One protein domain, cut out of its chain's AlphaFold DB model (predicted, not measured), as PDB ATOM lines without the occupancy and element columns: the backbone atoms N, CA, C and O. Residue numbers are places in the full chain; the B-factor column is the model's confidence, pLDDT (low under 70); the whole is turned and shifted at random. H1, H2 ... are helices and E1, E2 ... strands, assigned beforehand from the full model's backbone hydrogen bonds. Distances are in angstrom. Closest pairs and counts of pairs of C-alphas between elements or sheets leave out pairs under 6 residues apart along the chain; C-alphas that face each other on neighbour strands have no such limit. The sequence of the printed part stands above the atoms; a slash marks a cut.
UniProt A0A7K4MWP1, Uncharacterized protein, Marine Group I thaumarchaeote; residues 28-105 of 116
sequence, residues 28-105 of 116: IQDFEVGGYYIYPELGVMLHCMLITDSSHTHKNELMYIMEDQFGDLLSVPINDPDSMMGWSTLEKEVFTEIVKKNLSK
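What this domain is: This is residues 28 to 105 of the 116 residues of an uncharacterized protein of Marine Group I thaumarchaeote (UniProt A0A7K4MWP1). A strongly twisted, curled sheet of four strands makes the body, with one helix, H1, across it near one end of the long axis and the link from E2 to E3 at the other end. After E4 a long stretch without a named element, residues 78 to 91, runs back to E1, where residues 88 to 89 pair with residues 37 to 38, antiparallel. The printed part has 78 residues, with E1, E2, E3, E4 and H1 in that order; the sheet E1 - E2 - E3 - E4 is antiparallel throughout, and the class is mixed, helices and strands, with under half of the residues in named elements. It is compact, with a radius of gyration of the C-alphas of 12.9 A, and elongated, spanning 39 by 22 by 19 A.

Where its parts are: E2, residues 44 to 51, is the longest strand at 20.2 A. E1 is residues 36 to 39, beginning at C-alpha 36 (196.957, 175.654, 196.219). E3 is residues 63 to 68, 15.7 A, and E4 is residues 73 to 77, 13.9 A. H1, residues 92 to 103, measures 16.5 A and ends at C-alpha 103 (212.505, 165.650, 197.527).

How they stand to each other: The strands form a meander, each the antiparallel neighbour of the one before, in three hairpins. Within hydrogen-bond range are N 37 and O 46 across the neighbours E1 and E2, at 2.8 A, N 49 and O 65 across E2 and E3, at 2.8 A, and N 64 and O 76 across E3 and E4, at 2.9 A. Edge strands E1 and E4 are apart. H1 is on the sheet, two layers in all, at a height of 10.3 A, over E2 and only just over E1 and E3, with 3 C-alphas on each. It runs across the strands, at 72 degrees to E2 on the local plane. The closest C-alphas of H1 and E1 are Lys 92 and Tyr 36, 6.0 A apart. In H1 every O i to N i+4 pair is within hydrogen-bond range.

The domain as a whole: The two C-alphas farthest apart, those of Lys 59 and Ser 104, are 39.1 A apart. The printed part has no cut. The links E2 to E3 and E4 to H1 are long. Mean pLDDT of the printed part is 92.3; residues 104 to 105 are under 70.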
ATOM      1  N   ILE A  28     189.403 178.594 188.609       88.81
ATOM      2  CA  ILE A  28     189.463 179.714 189.543       88.81
ATOM      3  C   ILE A  28     189.228 181.038 188.816       88.81
ATOM      4  O   ILE A  28     189.449 181.148 187.611       88.81
ATOM      5  N   GLN A  29     188.784 182.040 189.571       86.50
ATOM      6  CA  GLN A  29     188.715 183.424 189.097       86.50
ATOM      7  C   GLN A  29     189.889 184.255 189.583       86.50
ATOM      8  O   GLN A  29     190.269 185.170 188.875       86.50
ATOM      9  N   ASP A  30     190.439 183.917 190.751       89.62
ATOM     10  CA  ASP A  30     191.565 184.596 191.370       89.62
ATOM     11  C   ASP A  30     192.434 183.593 192.138       89.62
ATOM     12  O   ASP A  30     191.964 182.535 192.573       89.62
ATOM     13  N   PHE A  31     193.704 183.948 192.329       94.06
ATOM     14  CA  PHE A  31     194.574 183.278 193.283       94.06
ATOM     15  C   PHE A  31     194.398 183.905 194.669       94.06
ATOM     16  O   PHE A  31     194.290 185.118 194.821       94.06
ATOM     17  N   GLU A  32     194.442 183.078 195.703       94.88
ATOM     18  CA  GLU A  32     194.354 183.478 197.100       94.88
ATOM     19  C   GLU A  32     195.658 183.127 197.808       94.88
ATOM     20  O   GLU A  32     196.258 182.078 197.568       94.88
ATOM     21  N   VAL A  33     196.103 184.006 198.703       96.69
ATOM     22  CA  VAL A  33     197.291 183.760 199.527       96.69
ATOM     23  C   VAL A  33     197.059 182.537 200.418       96.69
ATOM     24  O   VAL A  33     196.063 182.455 201.133       96.69
ATOM     25  N   GLY A  34     197.994 181.590 200.387       97.44
ATOM     26  CA  GLY A  34     197.894 180.277 201.026       97.44
ATOM     27  C   GLY A  34     197.097 179.244 200.223       97.44
ATOM     28  O   GLY A  34     196.999 178.095 200.655       97.44
ATOM     29  N   GLY A  35     196.530 179.629 199.078       97.00
ATOM     30  CA  GLY A  35     195.818 178.735 198.173       97.00
ATOM     31  C   GLY A  35     196.763 177.828 197.385       97.00
ATOM     32  O   GLY A  35     197.902 178.194 197.079       97.00
ATOM     33  N   TYR A  36     196.261 176.646 197.035       97.69
ATOM     34  CA  TYR A  36     196.957 175.654 196.219       97.69
ATOM     35  C   TYR A  36     196.175 175.419 194.931       97.69
ATOM     36  O   TYR A  36     194.943 175.355 194.940       97.69
ATOM     37  N   TYR A  37     196.895 175.276 193.823       96.56
ATOM     38  CA  TYR A  37     196.314 175.244 192.487       96.56
ATOM     39  C   TYR A  37     196.999 174.210 191.607       96.56
ATOM     40  O   TYR A  37     198.166 173.875 191.803       96.56
ATOM     41  N   ILE A  38     196.268 173.710 190.617       96.00
ATOM     42  CA  ILE A  38     196.774 172.813 189.583       96.00
ATOM     43  C   ILE A  38     196.352 173.321 188.210       96.00
ATOM     44  O   ILE A  38     195.214 173.752 188.033       96.00
ATOM     45  N   TYR A  39     197.260 173.242 187.243       94.75
ATOM     46  CA  TYR A  39     196.970 173.377 185.823       94.75
ATOM     47  C   TYR A  39     196.834 171.962 185.244       94.75
ATOM     48  O   TYR A  39     197.852 171.324 184.942       94.75
ATOM     49  N   PRO A  40     195.612 171.405 185.125       90.56
ATOM     50  CA  PRO A  40     195.430 169.965 184.942       90.56
ATOM     51  C   PRO A  40     196.048 169.423 183.652       90.56
ATOM     52  O   PRO A  40     196.568 168.311 183.640       90.56
ATOM     53  N   GLU A  41     196.023 170.210 182.574       89.50
ATOM     54  CA  GLU A  41     196.538 169.784 181.267       89.50
ATOM     55  C   GLU A  41     198.066 169.652 181.242       89.50
ATOM     56  O   GLU A  41     198.604 168.845 180.485       89.50
ATOM     57  N   LEU A  42     198.763 170.424 182.081       90.38
ATOM     58  CA  LEU A  42     200.226 170.446 182.164       90.38
ATOM     59  C   LEU A  42     200.755 169.683 183.384       90.38
ATOM     60  O   LEU A  42     201.949 169.398 183.456       90.38
ATOM     61  N   GLY A  43     199.892 169.352 184.351       91.75
ATOM     62  CA  GLY A  43     200.287 168.710 185.605       91.75
ATOM     63  C   GLY A  43     201.167 169.591 186.497       91.75
ATOM     64  O   GLY A  43     201.866 169.068 187.363       91.75
ATOM     65  N   VAL A  44     201.151 170.909 186.278       94.06
ATOM     66  CA  VAL A  44     201.885 171.895 187.081       94.06
ATOM     67  C   VAL A  44     201.027 172.296 188.270       94.06
ATOM     68  O   VAL A  44     199.814 172.451 188.131       94.06
ATOM     69  N   MET A  45     201.641 172.452 189.435       96.75
ATOM     70  CA  MET A  45     200.974 172.839 190.670       96.75
ATOM     71  C   MET A  45     201.615 174.102 191.226       96.75
ATOM     72  O   MET A  45     202.816 174.290 191.087       96.75
ATOM     73  N   LEU A  46     200.819 174.942 191.873       96.75
ATOM     74  CA  LEU A  46     201.282 176.181 192.485       96.75
ATOM     75  C   LEU A  46     200.750 176.308 193.903       96.75
ATOM     76  O   LEU A  46     199.607 175.947 194.185       96.75
ATOM     77  N   HIS A  47     201.564 176.886 194.772       97.75
ATOM     78  CA  HIS A  47     201.165 177.400 196.069       97.75
ATOM     79  C   HIS A  47     201.392 178.914 196.069       97.75
ATOM     80  O   HIS A  47     202.512 179.391 195.885       97.75
ATOM     81  N   CYS A  48     200.317 179.684 196.242       97.19
ATOM     82  CA  CYS A  48     200.391 181.140 196.275       97.19
ATOM     83  C   CYS A  48     200.847 181.596 197.661       97.19
ATOM     84  O   CYS A  48     200.127 181.445 198.644       97.19
ATOM     85  N   MET A  49     202.051 182.151 197.757       97.75
ATOM     86  CA  MET A  49     202.680 182.450 199.042       97.75
ATOM     87  C   MET A  49     202.305 183.831 199.569       97.75
ATOM     88  O   MET A  49     202.116 183.998 200.774       97.75
ATOM     89  N   LEU A  50     202.252 184.831 198.686       96.94
ATOM     90  CA  LEU A  50     201.948 186.217 199.040       96.94
ATOM     91  C   LEU A  50     201.585 187.058 197.814       96.94
ATOM     92  O   LEU A  50     201.814 186.671 196.669       96.94
ATOM     93  N   ILE A  51     201.076 188.255 198.093       96.38
ATOM     94  CA  ILE A  51     200.908 189.341 197.132       96.38
ATOM     95  C   ILE A  51     201.886 190.451 197.513       96.38
ATOM     96  O   ILE A  51     201.986 190.827 198.681       96.38
ATOM     97  N   THR A  52     202.613 190.964 196.530       96.12
ATOM     98  CA  THR A  52     203.469 192.145 196.710       96.12
ATOM     99  C   THR A  52     202.637 193.420 196.759       96.12
ATOM    100  O   THR A  52     201.595 193.505 196.120       96.12
ATOM    101  N   ASP A  53     203.114 194.425 197.491       93.88
ATOM    102  CA  ASP A  53     202.581 195.792 197.494       93.88
ATOM    103  C   ASP A  53     203.121 196.628 196.321       93.88
ATOM    104  O   ASP A  53     202.434 197.516 195.813       93.88
ATOM    105  N   SER A  54     204.352 196.347 195.882       93.12
ATOM    106  CA  SER A  54     204.967 196.946 194.703       93.12
ATOM    107  C   SER A  54     206.126 196.105 194.167       93.12
ATOM    108  O   SER A  54     207.028 195.712 194.907       93.12
ATOM    109  N   SER A  55     206.148 195.869 192.853       92.38
ATOM    110  CA  SER A  55     207.236 195.151 192.182       92.38
ATOM    111  C   SER A  55     208.038 196.058 191.245       92.38
ATOM    112  O   SER A  55     207.600 196.392 190.145       92.38
ATOM    113  N   HIS A  56     209.263 196.426 191.637       93.06
ATOM    114  CA  HIS A  56     210.132 197.295 190.826       93.06
ATOM    115  C   HIS A  56     210.493 196.695 189.459       93.06
ATOM    116  O   HIS A  56     210.625 197.418 188.473       93.06
ATOM    117  N   THR A  57     210.637 195.369 189.382       91.06
ATOM    118  CA  THR A  57     210.911 194.657 188.123       91.06
ATOM    119  C   THR A  57     209.699 194.631 187.189       91.06
ATOM    120  O   THR A  57     209.866 194.429 185.989       91.06
ATOM    121  N   HIS A  58     208.506 194.917 187.716       90.31
ATOM    122  CA  HIS A  58     207.232 194.934 186.999       90.31
ATOM    123  C   HIS A  58     206.552 196.307 187.105       90.31
ATOM    124  O   HIS A  58     205.352 196.405 187.320       90.31
ATOM    125  N   LYS A  59     207.323 197.398 186.980       93.56
ATOM    126  CA  LYS A  59     206.800 198.783 186.932       93.56
ATOM    127  C   LYS A  59     205.872 199.148 188.104       93.56
ATOM    128  O   LYS A  59     204.940 199.930 187.934       93.56
ATOM    129  N   ASN A  60     206.175 198.630 189.289       93.94
ATOM    130  CA  ASN A  60     205.424 198.823 190.530       93.94
ATOM    131  C   ASN A  60     204.026 198.182 190.536       93.94
ATOM    132  O   ASN A  60     203.203 198.554 191.371       93.94
ATOM    133  N   GLU A  61     203.757 197.221 189.648       93.56
ATOM    134  CA  GLU A  61     202.521 196.435 189.660       93.56
ATOM    135  C   GLU A  61     202.461 195.487 190.868       93.56
ATOM    136  O   GLU A  61     203.491 195.081 191.418       93.56
ATOM    137  N   LEU A  62     201.233 195.143 191.274       94.94
ATOM    138  CA  LEU A  62     200.974 194.100 192.261       94.94
ATOM    139  C   LEU A  62     201.142 192.734 191.596       94.94
ATOM    140  O   LEU A  62     200.560 192.464 190.542       94.94
ATOM    141  N   MET A  63     201.908 191.871 192.247       96.00
ATOM    142  CA  MET A  63     202.239 190.536 191.759       96.00
ATOM    143  C   MET A  63     201.869 189.495 192.805       96.00
ATOM    144  O   MET A  63     202.201 189.677 193.982       96.00
ATOM    145  N   TYR A  64     201.293 188.379 192.373       96.44
ATOM    146  CA  TYR A  64     201.340 187.139 193.138       96.44
ATOM    147  C   TYR A  64     202.763 186.590 193.123       96.44
ATOM    148  O   TYR A  64     203.405 186.591 192.072       96.44
ATOM    149  N   ILE A  65     203.237 186.094 194.261       96.94
ATOM    150  CA  ILE A  65     204.460 185.296 194.366       96.94
ATOM    151  C   ILE A  65     204.051 183.878 194.732       96.94
ATOM    152  O   ILE A  65     203.341 183.668 195.719       96.94
ATOM    153  N   MET A  66     204.488 182.919 193.926       97.06
ATOM    154  CA  MET A  66     204.092 181.523 194.048       97.06
ATOM    155  C   MET A  66     205.309 180.610 193.976       97.06
ATOM    156  O   MET A  66     206.315 180.959 193.358       97.06
ATOM    157  N   GLU A  67     205.187 179.436 194.583       97.31
ATOM    158  CA  GLU A  67     206.130 178.329 194.432       97.31
ATOM    159  C   GLU A  67     205.457 177.176 193.686       97.31
ATOM    160  O   GLU A  67     204.265 176.915 193.886       97.31
ATOM    161  N   ASP A  68     206.206 176.483 192.837       96.12
ATOM    162  CA  ASP A  68     205.732 175.263 192.188       96.12
ATOM    163  C   ASP A  68     206.079 173.988 192.982       96.12
ATOM    164  O   ASP A  68     206.722 174.022 194.035       96.12
ATOM    165  N   GLN A  69     205.656 172.821 192.486       95.12
ATOM    166  CA  GLN A  69     205.926 171.531 193.139       95.12
ATOM    167  C   GLN A  69     207.403 171.085 193.133       95.12
ATOM    168  O   GLN A  69     207.719 170.021 193.687       95.12
ATOM    169  N   PHE A  70     208.287 171.824 192.464       92.94
ATOM    170  CA  PHE A  70     209.731 171.589 192.415       92.94
ATOM    171  C   PHE A  70     210.509 172.581 193.291       92.94
ATOM    172  O   PHE A  70     211.687 172.349 193.558       92.94
ATOM    173  N   GLY A  71     209.841 173.611 193.813       91.88
ATOM    174  CA  GLY A  71     210.435 174.649 194.651       91.88
ATOM    175  C   GLY A  71     210.893 175.879 193.868       91.88
ATOM    176  O   GLY A  71     211.562 176.740 194.446       91.88
ATOM    177  N   ASP A  72     210.540 175.985 192.586       94.94
ATOM    178  CA  ASP A  72     210.832 177.166 191.783       94.94
ATOM    179  C   ASP A  72     209.864 178.299 192.140       94.94
ATOM    180  O   ASP A  72     208.648 178.108 192.234       94.94
ATOM    181  N   LEU A  73     210.412 179.502 192.334       95.81
ATOM    182  CA  LEU A  73     209.631 180.707 192.604       95.81
ATOM    183  C   LEU A  73     209.287 181.433 191.305       95.81
ATOM    184  O   LEU A  73     210.161 181.719 190.483       95.81
ATOM    185  N   LEU A  74     208.024 181.823 191.172       93.44
ATOM    186  CA  LEU A  74     207.515 182.622 190.061       93.44
ATOM    187  C   LEU A  74     206.669 183.797 190.555       93.44
ATOM    188  O   LEU A  74     206.112 183.785 191.654       93.44
ATOM    189  N   SER A  75     206.570 184.820 189.709       93.56
ATOM    190  CA  SER A  75     205.737 185.993 189.950       93.56
ATOM    191  C   SER A  75     204.799 186.245 188.784       93.56
ATOM    192  O   SER A  75     205.248 186.241 187.638       93.56
ATOM    193  N   VAL A  76     203.531 186.523 189.077       92.81
ATOM    194  CA  VAL A  76     202.486 186.725 188.065       92.81
ATOM    195  C   VAL A  76     201.707 188.013 188.359       92.81
ATOM    196  O   VAL A  76     201.332 188.217 189.519       92.81
ATOM    197  N   PRO A  77     201.476 188.901 187.371       92.38
ATOM    198  CA  PRO A  77     200.696 190.119 187.584       92.38
ATOM    199  C   PRO A  77     199.252 189.805 187.969       92.38
ATOM    200  O   PRO A  77     198.610 188.960 187.353       92.38
ATOM    201  N   ILE A  78     198.705 190.532 188.946       91.12
ATOM    202  CA  ILE A  78     197.302 190.341 189.364       91.12
ATOM    203  C   ILE A  78     196.323 190.799 188.274       91.12
ATOM    204  O   ILE A  78     195.236 190.250 188.140       91.12
ATOM    205  N   ASN A  79     196.713 191.801 187.485       87.69
ATOM    206  CA  ASN A  79     195.852 192.401 186.464       87.69
ATOM    207  C   ASN A  79     195.935 191.700 185.101       87.69
ATOM    208  O   ASN A  79     195.406 192.232 184.124       87.69
ATOM    209  N   ASP A  80     196.624 190.561 185.010       86.25
ATOM    210  CA  ASP A  80     196.675 189.774 183.784       86.25
ATOM    211  C   ASP A  80     195.509 188.767 183.749       86.25
ATOM    212  O   ASP A  80     195.525 187.790 184.500       86.25
ATOM    213  N   PRO A  81     194.491 188.974 182.891       73.56
ATOM    214  CA  PRO A  81     193.320 188.102 182.830       73.56
ATOM    215  C   PRO A  81     193.647 186.693 182.318       73.56
ATOM    216  O   PRO A  81     192.916 185.750 182.624       73.56
ATOM    217  N   ASP A  82     194.734 186.529 181.560       84.31
ATOM    218  CA  ASP A  82     195.097 185.240 180.967       84.31
ATOM    219  C   ASP A  82     195.859 184.353 181.960       84.31
ATOM    220  O   ASP A  82     195.829 183.125 181.863       84.31
ATOM    221  N   SER A  83     196.486 184.963 182.966       83.12
ATOM    222  CA  SER A  83     197.316 184.282 183.960       83.12
ATOM    223  C   SER A  83     196.563 183.258 184.823       83.12
ATOM    224  O   SER A  83     197.166 182.319 185.347       83.12
ATOM    225  N   MET A  84     195.246 183.415 184.969       84.38
ATOM    226  CA  MET A  84     194.384 182.550 185.790       84.38
ATOM    227  C   MET A  84     193.655 181.482 184.972       84.38
ATOM    228  O   MET A  84     193.116 180.520 185.525       84.38
ATOM    229  N   MET A  85     193.653 181.619 183.646       88.00
ATOM    230  CA  MET A  85     192.946 180.709 182.759       88.00
ATOM    231  C   MET A  85     193.542 179.301 182.855       88.00
ATOM    232  O   MET A  85     194.745 179.114 182.728       88.00
ATOM    233  N   GLY A  86     192.690 178.296 183.072       90.06
ATOM    234  CA  GLY A  86     193.099 176.887 183.111       90.06
ATOM    235  C   GLY A  86     193.526 176.367 184.488       90.06
ATOM    236  O   GLY A  86     193.655 175.152 184.651       90.06
ATOM    237  N   TRP A  87     193.660 177.233 185.497       93.88
ATOM    238  CA  TRP A  87     193.952 176.812 186.870       93.88
ATOM    239  C   TRP A  87     192.697 176.349 187.609       93.88
ATOM    240  O   TRP A  87     191.618 176.922 187.471       93.88
ATOM    241  N   SER A  88     192.831 175.307 188.420       94.44
ATOM    242  CA  SER A  88     191.793 174.796 189.323       94.44
ATOM    243  C   SER A  88     192.340 174.706 190.744       94.44
ATOM    244  O   SER A  88     193.548 174.558 190.934       94.44
ATOM    245  N   THR A  89     191.468 174.775 191.747       95.31
ATOM    246  CA  THR A  89     191.869 174.587 193.147       95.31
ATOM    247  C   THR A  89     192.425 173.186 193.380       95.31
ATOM    248  O   THR A  89     191.950 172.204 192.802       95.31
ATOM    249  N   LEU A  90     193.410 173.092 194.262       95.62
ATOM    250  CA  LEU A  90     194.046 171.854 194.683       95.62
ATOM    251  C   LEU A  90     194.022 171.764 196.210       95.62
ATOM    252  O   LEU A  90     194.181 172.763 196.902       95.62
ATOM    253  N   GLU A  91     193.864 170.557 196.745       96.00
ATOM    254  CA  GLU A  91     194.021 170.327 198.181       96.00
ATOM    255  C   GLU A  91     195.502 170.375 198.572       96.00
ATOM    256  O   GLU A  91     196.361 169.772 197.914       96.00
ATOM    257  N   LYS A  92     195.803 171.052 199.683       96.94
ATOM    258  CA  LYS A  92     197.166 171.210 200.210       96.94
ATOM    259  C   LYS A  92     197.890 169.874 200.355       96.94
ATOM    260  O   LYS A  92     199.071 169.754 200.023       96.94
ATOM    261  N   GLU A  93     197.196 168.859 200.854       97.12
ATOM    262  CA  GLU A  93     197.750 167.530 201.097       97.12
ATOM    263  C   GLU A  93     198.296 166.926 199.801       97.12
ATOM    264  O   GLU A  93     199.394 166.371 199.804       97.12
ATOM    265  N   VAL A  94     197.591 167.109 198.679       95.88
ATOM    266  CA  VAL A  94     198.027 166.607 197.367       95.88
ATOM    267  C   VAL A  94     199.334 167.272 196.950       95.88
ATOM    268  O   VAL A  94     200.277 166.570 196.587       95.88
ATOM    269  N   PHE A  95     199.422 168.599 197.068       96.69
ATOM    270  CA  PHE A  95     200.648 169.341 196.771       96.69
ATOM    271  C   PHE A  95     201.820 168.847 197.631       96.69
ATOM    272  O   PHE A  95     202.872 168.470 197.114       96.69
ATOM    273  N   THR A  96     201.623 168.766 198.951       95.31
ATOM    274  CA  THR A  96     202.694 168.369 199.879       95.31
ATOM    275  C   THR A  96     203.183 166.938 199.659       95.31
ATOM    276  O   THR A  96     204.378 166.676 199.787       95.31
ATOM    277  N   GLU A  97     202.304 166.003 199.295       95.31
ATOM    278  CA  GLU A  97     202.701 164.631 198.969       95.31
ATOM    279  C   GLU A  97     203.533 164.556 197.683       95.31
ATOM    280  O   GLU A  97     204.469 163.757 197.600       95.31
ATOM    281  N   ILE A  98     203.243 165.398 196.689       93.88
ATOM    282  CA  ILE A  98     204.055 165.491 195.469       93.88
ATOM    283  C   ILE A  98     205.426 166.093 195.773       93.88
ATOM    284  O   ILE A  98     206.436 165.510 195.376       93.88
ATOM    285  N   VAL A  99     205.485 167.181 196.543       92.75
ATOM    286  CA  VAL A  99     206.756 167.790 196.971       92.75
ATOM    287  C   VAL A  99     207.619 166.781 197.731       92.75
ATOM    288  O   VAL A  99     208.787 166.597 197.397       92.75
ATOM    289  N   LYS A 100     207.054 166.041 198.697       91.50
ATOM    290  CA  LYS A 100     207.784 164.981 199.421       91.50
ATOM    291  C   LYS A 100     208.353 163.922 198.478       91.50
ATOM    292  O   LYS A 100     209.497 163.503 198.647       91.50
ATOM    293  N   LYS A 101     207.575 163.487 197.481       89.31
ATOM    294  CA  LYS A 101     208.039 162.524 196.469       89.31
ATOM    295  C   LYS A 101     209.178 163.091 195.624       89.31
ATOM    296  O   LYS A 101     210.125 162.357 195.345       89.31
ATOM    297  N   ASN A 102     209.119 164.368 195.256       85.00
ATOM    298  CA  ASN A 102     210.183 165.030 194.502       85.00
ATOM    299  C   ASN A 102     211.472 165.142 195.330       85.00
ATOM    300  O   ASN A 102     212.525 164.734 194.850       85.00
ATOM    301  N   LEU A 103     211.371 165.559 196.596       80.62
ATOM    302  CA  LEU A 103     212.505 165.650 197.527       80.62
ATOM    303  C   LEU A 103     213.123 164.288 197.878       80.62
ATOM    304  O   LEU A 103     214.306 164.202 198.185       80.62
ATOM    305  N   SER A 104     212.335 163.209 197.853       68.06
ATOM    306  CA  SER A 104     212.824 161.858 198.163       68.06
ATOM    307  C   SER A 104     213.760 161.266 197.104       68.06
ATOM    308  O   SER A 104     214.334 160.200 197.328       68.06
ATOM    309  N   LYS A 105     213.937 161.938 195.959       63.34
ATOM    310  CA  LYS A 105     214.970 161.588 194.985       63.34
ATOM    311  C   LYS A 105     216.285 162.239 195.429       63.34
ATOM    312  O   LYS A 105     216.370 163.462 195.395       63.34
TER     313      LYS A 105